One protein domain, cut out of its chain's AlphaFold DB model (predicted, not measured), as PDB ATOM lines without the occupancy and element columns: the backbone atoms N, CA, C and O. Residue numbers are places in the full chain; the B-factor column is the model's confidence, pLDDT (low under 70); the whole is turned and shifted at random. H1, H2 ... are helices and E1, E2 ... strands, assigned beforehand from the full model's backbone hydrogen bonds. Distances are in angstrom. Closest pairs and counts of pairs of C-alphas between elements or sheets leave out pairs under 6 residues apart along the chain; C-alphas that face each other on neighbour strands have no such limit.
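What this domain is: This is residues 7 to 79 of the 110 residues of the protein "PF06114 domain protein" of Veillonella sp. ICM51a (UniProt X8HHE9). Helix H2 lies in the middle, with the small hairpin E1 and E2 on one side, H3 crossing it on another and H1 across its first end; residues 52 to 61 stick out as a loop. The printed part has 73 residues with E1, E2, H1, H2, H3 in order, mostly helix, with one antiparallel sheet, E1 - E2. It is only just loose, close to compact, radius of gyration of the C-alphas 13.6 A, spanning 43 by 27 by 16 A.

Where its parts are: E1, residues 7 to 9, begins at C-alpha 7 (204.011, 228.485, 335.559). E2 is residues 14 to 17, H1 19 to 26. H2, residues 30 to 45, measures 21.7 A; H3, residues 66 to 78, 18.2 A, ending at C-alpha 78 (200.177, 244.623, 344.681).

How they stand to each other: In the hairpin E1 and E2, N 7 and O 16 are within hydrogen-bond range, 2.8 A. The closest C-alphas of E1 and H2, Thr 8 and Glu 39, are 5.6 A apart. H1 touches H2, residues 31 to 36 alone, about perpendicular at 81 degrees; closest C-alphas Ala 25 and Arg 33, 4.6 A. H3 touches H2 at a steep tilt of 59 degrees, opposite ways; closest C-alphas Gly 41 and Ala 70, 4.5 A. In H1, H2 and H3 every O i to N i+4 pair is within hydrogen-bond range.

The domain as a whole: The printed part has no cut. The H2 to H3 link is long; pLDDT is under 70 at residues 48 to 58.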
ATOM      1  N   GLU A   7     202.592 228.700 335.822       95.38
ATOM      2  CA  GLU A   7     204.011 228.485 335.559       95.38
ATOM      3  C   GLU A   7     204.545 229.517 334.560       95.38
ATOM      4  O   GLU A   7     203.879 229.875 333.581       95.38
ATOM      5  N   THR A   8     205.787 229.934 334.780       93.50
ATOM      6  CA  THR A   8     206.538 230.803 333.877       93.50
ATOM      7  C   THR A   8     207.568 229.996 333.098       93.50
ATOM      8  O   THR A   8     208.437 229.332 333.660       93.50
ATOM      9  N   ILE A   9     207.487 230.071 331.773       91.88
ATOM     10  CA  ILE A   9     208.381 229.401 330.831       91.88
ATOM     11  C   ILE A   9     209.327 230.457 330.271       91.88
ATOM     12  O   ILE A   9     209.043 231.110 329.263       91.88
ATOM     13  N   LEU A  10     210.458 230.630 330.954       88.50
ATOM     14  CA  LEU A  10     211.433 231.683 330.659       88.50
ATOM     15  C   LEU A  10     211.985 231.598 329.229       88.50
ATOM     16  O   LEU A  10     212.142 232.618 328.572       88.50
ATOM     17  N   SER A  11     212.216 230.391 328.706       88.69
ATOM     18  CA  SER A  11     212.717 230.189 327.338       88.69
ATOM     19  C   SER A  11     211.748 230.654 326.248       88.69
ATOM     20  O   SER A  11     212.167 230.919 325.126       88.69
ATOM     21  N   GLU A  12     210.453 230.734 326.559       91.88
ATOM     22  CA  GLU A  12     209.405 231.179 325.634       91.88
ATOM     23  C   GLU A  12     208.913 232.599 325.945       91.88
ATOM     24  O   GLU A  12     208.020 233.092 325.255       91.88
ATOM     25  N   ASN A  13     209.433 233.238 326.999       90.25
ATOM     26  CA  ASN A  13     208.860 234.445 327.596       90.25
ATOM     27  C   ASN A  13     207.337 234.341 327.802       90.25
ATOM     28  O   ASN A  13     206.577 235.259 327.486       90.25
ATOM     29  N   ARG A  14     206.875 233.184 328.289       94.75
ATOM     30  CA  ARG A  14     205.450 232.850 328.364       94.75
ATOM     31  C   ARG A  14     205.048 232.500 329.785       94.75
ATOM     32  O   ARG A  14     205.647 231.626 330.398       94.75
ATOM     33  N   ILE A  15     203.961 233.100 330.254       96.38
ATOM     34  CA  ILE A  15     203.277 232.689 331.481       96.38
ATOM     35  C   ILE A  15     202.054 231.855 331.093       96.38
ATOM     36  O   ILE A  15     201.304 232.223 330.185       96.38
ATOM     37  N   ARG A  16     201.849 230.722 331.767       97.00
ATOM     38  CA  ARG A  16     200.627 229.915 331.679       97.00
ATOM     39  C   ARG A  16     199.950 229.909 333.038       97.00
ATOM     40  O   ARG A  16     200.590 229.645 334.048       97.00
ATOM     41  N   ILE A  17     198.651 230.174 333.056       97.50
ATOM     42  CA  ILE A  17     197.848 230.238 334.277       97.50
ATOM     43  C   ILE A  17     196.692 229.258 334.147       97.50
ATOM     44  O   ILE A  17     196.131 229.086 333.063       97.50
ATOM     45  N   ARG A  18     196.333 228.603 335.254       97.56
ATOM     46  CA  ARG A  18     195.134 227.767 335.304       97.56
ATOM     47  C   ARG A  18     193.900 228.670 335.207       97.56
ATOM     48  O   ARG A  18     193.804 229.652 335.930       97.56
ATOM     49  N   GLU A  19     192.968 228.342 334.321       97.56
ATOM     50  CA  GLU A  19     191.824 229.204 333.986       97.56
ATOM     51  C   GLU A  19     191.041 229.700 335.215       97.56
ATOM     52  O   GLU A  19     190.824 230.896 335.361       97.56
ATOM     53  N   ASP A  20     190.744 228.821 336.174       97.00
ATOM     54  CA  ASP A  20     190.051 229.177 337.419       97.00
ATOM     55  C   ASP A  20     190.823 230.195 338.284       97.00
ATOM     56  O   ASP A  20     190.224 231.014 338.978       97.00
ATOM     57  N   VAL A  21     192.159 230.138 338.278       97.69
ATOM     58  CA  VAL A  21     193.029 231.104 338.967       97.69
ATOM     59  C   VAL A  21     192.958 232.444 338.248       97.69
ATOM     60  O   VAL A  21     192.802 233.474 338.899       97.69
ATOM     61  N   TYR A  22     193.018 232.436 336.916       97.88
ATOM     62  CA  TYR A  22     192.884 233.646 336.109       97.88
ATOM     63  C   TYR A  22     191.531 234.331 336.350       97.88
ATOM     64  O   TYR A  22     191.496 235.507 336.709       97.88
ATOM     65  N   GLU A  23     190.425 233.590 336.259       98.44
ATOM     66  CA  GLU A  23     189.079 234.120 336.492       98.44
ATOM     67  C   GLU A  23     188.929 234.704 337.901       98.44
ATOM     68  O   GLU A  23     188.421 235.814 338.073       98.44
ATOM     69  N   ARG A  24     189.412 234.001 338.933       98.25
ATOM     70  CA  ARG A  24     189.390 234.519 340.309       98.25
ATOM     71  C   ARG A  24     190.267 235.757 340.478       98.25
ATOM     72  O   ARG A  24     189.856 236.690 341.166       98.25
ATOM     73  N   ALA A  25     191.433 235.815 339.838       97.56
ATOM     74  CA  ALA A  25     192.274 237.008 339.856       97.56
ATOM     75  C   ALA A  25     191.556 238.209 339.218       97.56
ATOM     76  O   ALA A  25     191.564 239.294 339.805       97.56
ATOM     77  N   CYS A  26     190.876 238.007 338.082       97.81
ATOM     78  CA  CYS A  26     190.022 239.014 337.446       97.81
ATOM     79  C   CYS A  26     188.864 239.456 338.354       97.81
ATOM     80  O   CYS A  26     188.535 240.637 338.391       97.81
ATOM     81  N   ASN A  27     188.306 238.535 339.142       97.75
ATOM     82  CA  ASN A  27     187.264 238.816 340.134       97.75
ATOM     83  C   ASN A  27     187.800 239.388 341.463       97.75
ATOM     84  O   ASN A  27     187.054 239.493 342.435       97.75
ATOM     85  N   GLY A  28     189.085 239.747 341.547       96.06
ATOM     86  CA  GLY A  28     189.652 240.434 342.712       96.06
ATOM     87  C   GLY A  28     190.128 239.524 343.849       96.06
ATOM     88  O   GLY A  28     190.462 240.018 344.925       96.06
ATOM     89  N   TYR A  29     190.212 238.207 343.646       97.88
ATOM     90  CA  TYR A  29     190.661 237.286 344.689       97.88
ATOM     91  C   TYR A  29     192.154 237.488 344.956       97.88
ATOM     92  O   TYR A  29     193.013 237.145 344.141       97.88
ATOM     93  N   GLY A  30     192.478 238.028 346.133       97.25
ATOM     94  CA  GLY A  30     193.831 238.480 346.451       97.25
ATOM     95  C   GLY A  30     194.921 237.410 346.345       97.25
ATOM     96  O   GLY A  30     196.044 237.715 345.955       97.25
ATOM     97  N   ARG A  31     194.605 236.143 346.647       97.38
ATOM     98  CA  ARG A  31     195.556 235.028 346.487       97.38
ATOM     99  C   ARG A  31     195.879 234.761 345.016       97.38
ATOM    100  O   ARG A  31     197.036 234.526 344.671       97.38
ATOM    101  N   ASP A  32     194.864 234.760 344.165       98.19
ATOM    102  CA  ASP A  32     195.032 234.480 342.744       98.19
ATOM    103  C   ASP A  32     195.722 235.666 342.050       98.19
ATOM    104  O   ASP A  32     196.659 235.457 341.285       98.19
ATOM    105  N   ARG A  33     195.403 236.913 342.435       98.25
ATOM    106  CA  ARG A  33     196.167 238.107 342.020       98.25
ATOM    107  C   ARG A  33     197.648 238.018 342.397       98.25
ATOM    108  O   ARG A  33     198.502 238.344 341.577       98.25
ATOM    109  N   LEU A  34     197.958 237.543 343.607       97.56
ATOM    110  CA  LEU A  34     199.342 237.319 344.039       97.56
ATOM    111  C   LEU A  34     200.037 236.261 343.175       97.56
ATOM    112  O   LEU A  34     201.194 236.443 342.824       97.56
ATOM    113  N   THR A  35     199.323 235.201 342.787       97.62
ATOM    114  CA  THR A  35     199.847 234.173 341.870       97.62
ATOM    115  C   THR A  35     200.199 234.783 340.511       97.62
ATOM    116  O   THR A  35     201.299 234.572 340.015       97.62
ATOM    117  N   MET A  36     199.314 235.605 339.937       98.06
ATOM    118  CA  MET A  36     199.581 236.302 338.669       98.06
ATOM    119  C   MET A  36     200.832 237.187 338.752       98.06
ATOM    120  O   MET A  36     201.690 237.149 337.873       98.06
ATOM    121  N   ALA A  37     200.936 237.982 339.821       98.06
ATOM    122  CA  ALA A  37     202.062 238.879 340.046       98.06
ATOM    123  C   ALA A  37     203.378 238.121 340.300       98.06
ATOM    124  O   ALA A  37     204.435 238.581 339.881       98.06
ATOM    125  N   HIS A  38     203.312 236.958 340.949       97.62
ATOM    126  CA  HIS A  38     204.457 236.086 341.199       97.62
ATOM    127  C   HIS A  38     205.044 235.541 339.890       97.62
ATOM    128  O   HIS A  38     206.236 235.705 339.643       97.62
ATOM    129  N   GLU A  39     204.209 234.990 339.006       97.69
ATOM    130  CA  GLU A  39     204.665 234.512 337.693       97.69
ATOM    131  C   GLU A  39     205.221 235.657 336.828       97.69
ATOM    132  O   GLU A  39     206.236 235.517 336.148       97.69
ATOM    133  N   LEU A  40     204.614 236.847 336.906       96.88
ATOM    134  CA  LEU A  40     205.176 238.034 336.262       96.88
ATOM    135  C   LEU A  40     206.555 238.400 336.832       96.88
ATOM    136  O   LEU A  40     207.455 238.762 336.076       96.88
ATOM    137  N   GLY A  41     206.733 238.277 338.148       96.19
ATOM    138  CA  GLY A  41     208.016 238.466 338.815       96.19
ATOM    139  C   GLY A  41     209.084 237.521 338.281       96.19
ATOM    140  O   GLY A  41     210.180 237.980 337.964       96.19
ATOM    141  N   HIS A  42     208.751 236.240 338.092       94.75
ATOM    142  CA  HIS A  42     209.659 235.296 337.443       94.75
ATOM    143  C   HIS A  42     210.074 235.761 336.051       94.75
ATOM    144  O   HIS A  42     211.262 235.799 335.741       94.75
ATOM    145  N   LEU A  43     209.108 236.158 335.224       94.06
ATOM    146  CA  LEU A  43     209.379 236.561 333.847       94.06
ATOM    147  C   LEU A  43     210.252 237.825 333.752       94.06
ATOM    148  O   LEU A  43     211.059 237.946 332.833       94.06
ATOM    149  N   LEU A  44     210.072 238.782 334.666       93.44
ATOM    150  CA  LEU A  44     210.775 240.067 334.626       93.44
ATOM    151  C   LEU A  44     212.146 240.033 335.306       93.44
ATOM    152  O   LEU A  44     213.072 240.694 334.834       93.44
ATOM    153  N   LEU A  45     212.271 239.312 336.422       90.94
ATOM    154  CA  LEU A  45     213.491 239.298 337.232       90.94
ATOM    155  C   LEU A  45     214.471 238.208 336.811       90.94
ATOM    156  O   LEU A  45     215.671 238.344 337.052       90.94
ATOM    157  N   HIS A  46     213.984 237.124 336.207       88.69
ATOM    158  CA  HIS A  46     214.805 235.964 335.893       88.69
ATOM    159  C   HIS A  46     214.920 235.793 334.385       88.69
ATOM    160  O   HIS A  46     213.954 235.914 333.640       88.69
ATOM    161  N   ARG A  47     216.126 235.479 333.916       79.00
ATOM    162  CA  ARG A  47     216.381 235.040 332.543       79.00
ATOM    163  C   ARG A  47     217.105 233.711 332.577       79.00
ATOM    164  O   ARG A  47     217.871 233.443 333.499       79.00
ATOM    165  N   VAL A  48     216.914 232.903 331.536       67.56
ATOM    166  CA  VAL A  48     217.632 231.625 331.383       67.56
ATOM    167  C   VAL A  48     219.151 231.841 331.449       67.56
ATOM    168  O   VAL A  48     219.863 231.036 332.036       67.56
ATOM    169  N   GLU A  49     219.635 232.969 330.924       62.56
ATOM    170  CA  GLU A  49     221.056 233.341 330.896       62.56
ATOM    171  C   GLU A  49     221.620 233.757 332.266       62.56
ATOM    172  O   GLU A  49     222.832 233.712 332.463       62.56
ATOM    173  N   THR A  50     220.769 234.175 333.210       62.66
ATOM    174  CA  THR A  50     221.189 234.682 334.530       62.66
ATOM    175  C   THR A  50     221.005 233.660 335.651       62.66
ATOM    176  O   THR A  50     221.413 233.920 336.783       62.66
ATOM    177  N   ILE A  51     220.395 232.503 335.371       62.94
ATOM    178  CA  ILE A  51     220.283 231.404 336.335       62.94
ATOM    179  C   ILE A  51     221.609 230.640 336.341       62.94
ATOM    180  O   ILE A  51     221.818 229.674 335.608       62.94
ATOM    181  N   THR A  52     222.535 231.086 337.184       56.69
ATOM    182  CA  THR A  52     223.777 230.357 337.436       56.69
ATOM    183  C   THR A  52     223.491 229.206 338.397       56.69
ATOM    184  O   THR A  52     223.233 229.424 339.579       56.69
ATOM    185  N   LEU A  53     223.568 227.963 337.913       56.03
ATOM    186  CA  LEU A  53     223.509 226.759 338.750       56.03
ATOM    187  C   LEU A  53     224.850 226.557 339.480       56.03
ATOM    188  O   LEU A  53     225.597 225.620 339.199       56.03
ATOM    189  N   ALA A  54     225.192 227.460 340.399       57.66
ATOM    190  CA  ALA A  54     226.329 227.271 341.290       57.66
ATOM    191  C   ALA A  54     225.889 226.417 342.489       57.66
ATOM    192  O   ALA A  54     224.961 226.774 343.211       57.66
ATOM    193  N   ARG A  55     226.557 225.279 342.719       50.66
ATOM    194  CA  ARG A  55     226.444 224.556 343.994       50.66
ATOM    195  C   ARG A  55     227.226 225.335 345.054       50.66
ATOM    196  O   ARG A  55     228.410 225.079 345.246       50.66
ATOM    197  N   GLU A  56     226.585 226.294 345.713       57.94
ATOM    198  CA  GLU A  56     227.119 226.865 346.953       57.94
ATOM    199  C   GLU A  56     226.774 225.931 348.125       57.94
ATOM    200  O   GLU A  56     225.634 225.498 348.280       57.94
ATOM    201  N   TYR A  57     227.773 225.581 348.940       56.91
ATOM    202  CA  TYR A  57     227.562 224.904 350.222       56.91
ATOM    203  C   TYR A  57     227.247 225.972 351.283       56.91
ATOM    204  O   TYR A  57     228.152 226.682 351.719       56.91
ATOM    205  N   GLY A  58     225.977 226.105 351.677       66.94
ATOM    206  CA  GLY A  58     225.509 227.051 352.702       66.94
ATOM    207  C   GLY A  58     224.036 227.445 352.525       66.94
ATOM    208  O   GLY A  58     223.424 227.097 351.516       66.94
ATOM    209  N   ASP A  59     223.466 228.165 353.496       74.00
ATOM    210  CA  ASP A  59     222.118 228.737 353.367       74.00
ATOM    211  C   ASP A  59     222.110 229.814 352.273       74.00
ATOM    212  O   ASP A  59     222.873 230.781 352.333       74.00
ATOM    213  N   ILE A  60     221.234 229.662 351.276       72.12
ATOM    214  CA  ILE A  60     221.030 230.672 350.233       72.12
ATOM    215  C   ILE A  60     220.307 231.861 350.880       72.12
ATOM    216  O   ILE A  60     219.188 231.691 351.373       72.12
ATOM    217  N   PRO A  61     220.894 233.074 350.896       83.06
ATOM    218  CA  PRO A  61     220.199 234.241 351.413       83.06
ATOM    219  C   PRO A  61     218.881 234.460 350.654       83.06
ATOM    220  O   PRO A  61     218.891 234.361 349.426       83.06
ATOM    221  N   PRO A  62     217.774 234.836 351.323       81.06
ATOM    222  CA  PRO A  62     216.470 234.955 350.667       81.06
ATOM    223  C   PRO A  62     216.475 235.857 349.425       81.06
ATOM    224  O   PRO A  62     215.853 235.540 348.422       81.06
ATOM    225  N   TYR A  63     217.252 236.942 349.431       81.25
ATOM    226  CA  TYR A  63     217.356 237.846 348.281       81.25
ATOM    227  C   TYR A  63     218.037 237.232 347.044       81.25
ATOM    228  O   TYR A  63     218.011 237.865 345.993       81.25
ATOM    229  N   LYS A  64     218.668 236.053 347.145       83.62
ATOM    230  CA  LYS A  64     219.236 235.297 346.013       83.62
ATOM    231  C   LYS A  64     218.311 234.179 345.516       83.62
ATOM    232  O   LYS A  64     218.578 233.621 344.458       83.62
ATOM    233  N   ASP A  65     217.266 233.840 346.268       87.44
ATOM    234  CA  ASP A  65     216.314 232.789 345.913       87.44
ATOM    235  C   ASP A  65     215.283 233.333 344.899       87.44
ATOM    236  O   ASP A  65     214.552 234.274 345.233       87.44
ATOM    237  N   PRO A  66     215.190 232.770 343.675       89.69
ATOM    238  CA  PRO A  66     214.223 233.200 342.667       89.69
ATOM    239  C   PRO A  66     212.767 233.184 343.153       89.69
ATOM    240  O   PRO A  66     212.013 234.110 342.859       89.69
ATOM    241  N   GLU A  67     212.367 232.184 343.939       91.44
ATOM    242  CA  GLU A  67     211.004 232.076 344.476       91.44
ATOM    243  C   GLU A  67     210.728 233.178 345.497       91.44
ATOM    244  O   GLU A  67     209.655 233.796 345.526       91.44
ATOM    245  N   TRP A  68     211.712 233.463 346.350       92.69
ATOM    246  CA  TRP A  68     211.599 234.559 347.302       92.69
ATOM    247  C   TRP A  68     211.536 235.908 346.583       92.69
ATOM    248  O   TRP A  68     210.681 236.727 346.919       92.69
ATOM    249  N   GLN A  69     212.380 236.122 345.570       93.75
ATOM    250  CA  GLN A  69     212.391 237.334 344.749       93.75
ATOM    251  C   GLN A  69     211.060 237.544 344.014       93.75
ATOM    252  O   GLN A  69     210.519 238.648 344.052       93.75
ATOM    253  N   ALA A  70     210.486 236.501 343.405       95.44
ATOM    254  CA  ALA A  70     209.179 236.572 342.749       95.44
ATOM    255  C   ALA A  70     208.063 236.918 343.749       95.44
ATOM    256  O   ALA A  70     207.219 237.778 343.491       95.44
ATOM    257  N   ASN A  71     208.098 236.331 344.949       95.44
ATOM    258  CA  ASN A  71     207.184 236.700 346.030       95.44
ATOM    259  C   ASN A  71     207.419 238.126 346.556       95.44
ATOM    260  O   ASN A  71     206.470 238.768 347.013       95.44
ATOM    261  N   ALA A  72     208.664 238.608 346.582       95.06
ATOM    262  CA  ALA A  72     209.017 239.979 346.954       95.06
ATOM    263  C   ALA A  72     208.417 240.971 345.957       95.06
ATOM    264  O   ALA A  72     207.637 241.839 346.349       95.06
ATOM    265  N   PHE A  73     208.671 240.739 344.671       96.62
ATOM    266  CA  PHE A  73     208.100 241.492 343.564       96.62
ATOM    267  C   PHE A  73     206.571 241.531 343.611       96.62
ATOM    268  O   PHE A  73     205.984 242.606 343.542       96.62
ATOM    269  N   ALA A  74     205.916 240.381 343.786       97.56
ATOM    270  CA  ALA A  74     204.458 240.308 343.821       97.56
ATOM    271  C   ALA A  74     203.853 241.127 344.974       97.56
ATOM    272  O   ALA A  74     202.796 241.738 344.816       97.56
ATOM    273  N   GLY A  75     204.531 241.152 346.125       96.94
ATOM    274  CA  GLY A  75     204.139 241.969 347.268       96.94
ATOM    275  C   GLY A  75     204.222 243.460 346.964       96.94
ATOM    276  O   GLY A  75     203.229 244.159 347.137       96.94
ATOM    277  N   GLU A  76     205.363 243.925 346.450       97.56
ATOM    278  CA  GLU A  76     205.556 245.339 346.096       97.56
ATOM    279  C   GLU A  76     204.637 245.792 344.960       97.56
ATOM    280  O   GLU A  76     204.116 246.902 344.998       97.56
ATOM    281  N   LEU A  77     204.383 244.933 343.968       98.00
ATOM    282  CA  LEU A  77     203.495 245.259 342.855       98.00
ATOM    283  C   LEU A  77     202.043 245.447 343.315       98.00
ATOM    284  O   LEU A  77     201.346 246.328 342.816       98.00
ATOM    285  N   LEU A  78     201.569 244.596 344.231       97.75
ATOM    286  CA  LEU A  78     200.177 244.623 344.681       97.75
ATOM    287  C   LEU A  78     199.932 245.565 345.856       97.75
ATOM    288  O   LEU A  78     198.826 246.079 345.964       97.75
ATOM    289  N   ALA A  79     200.910 245.748 346.740       97.75
ATOM    290  CA  ALA A  79     200.813 246.559 347.949       97.75
ATOM    291  C   ALA A  79     202.201 247.142 348.289       97.75
ATOM    292  O   ALA A  79     202.914 246.588 349.138       97.75
TER     293      ALA A  79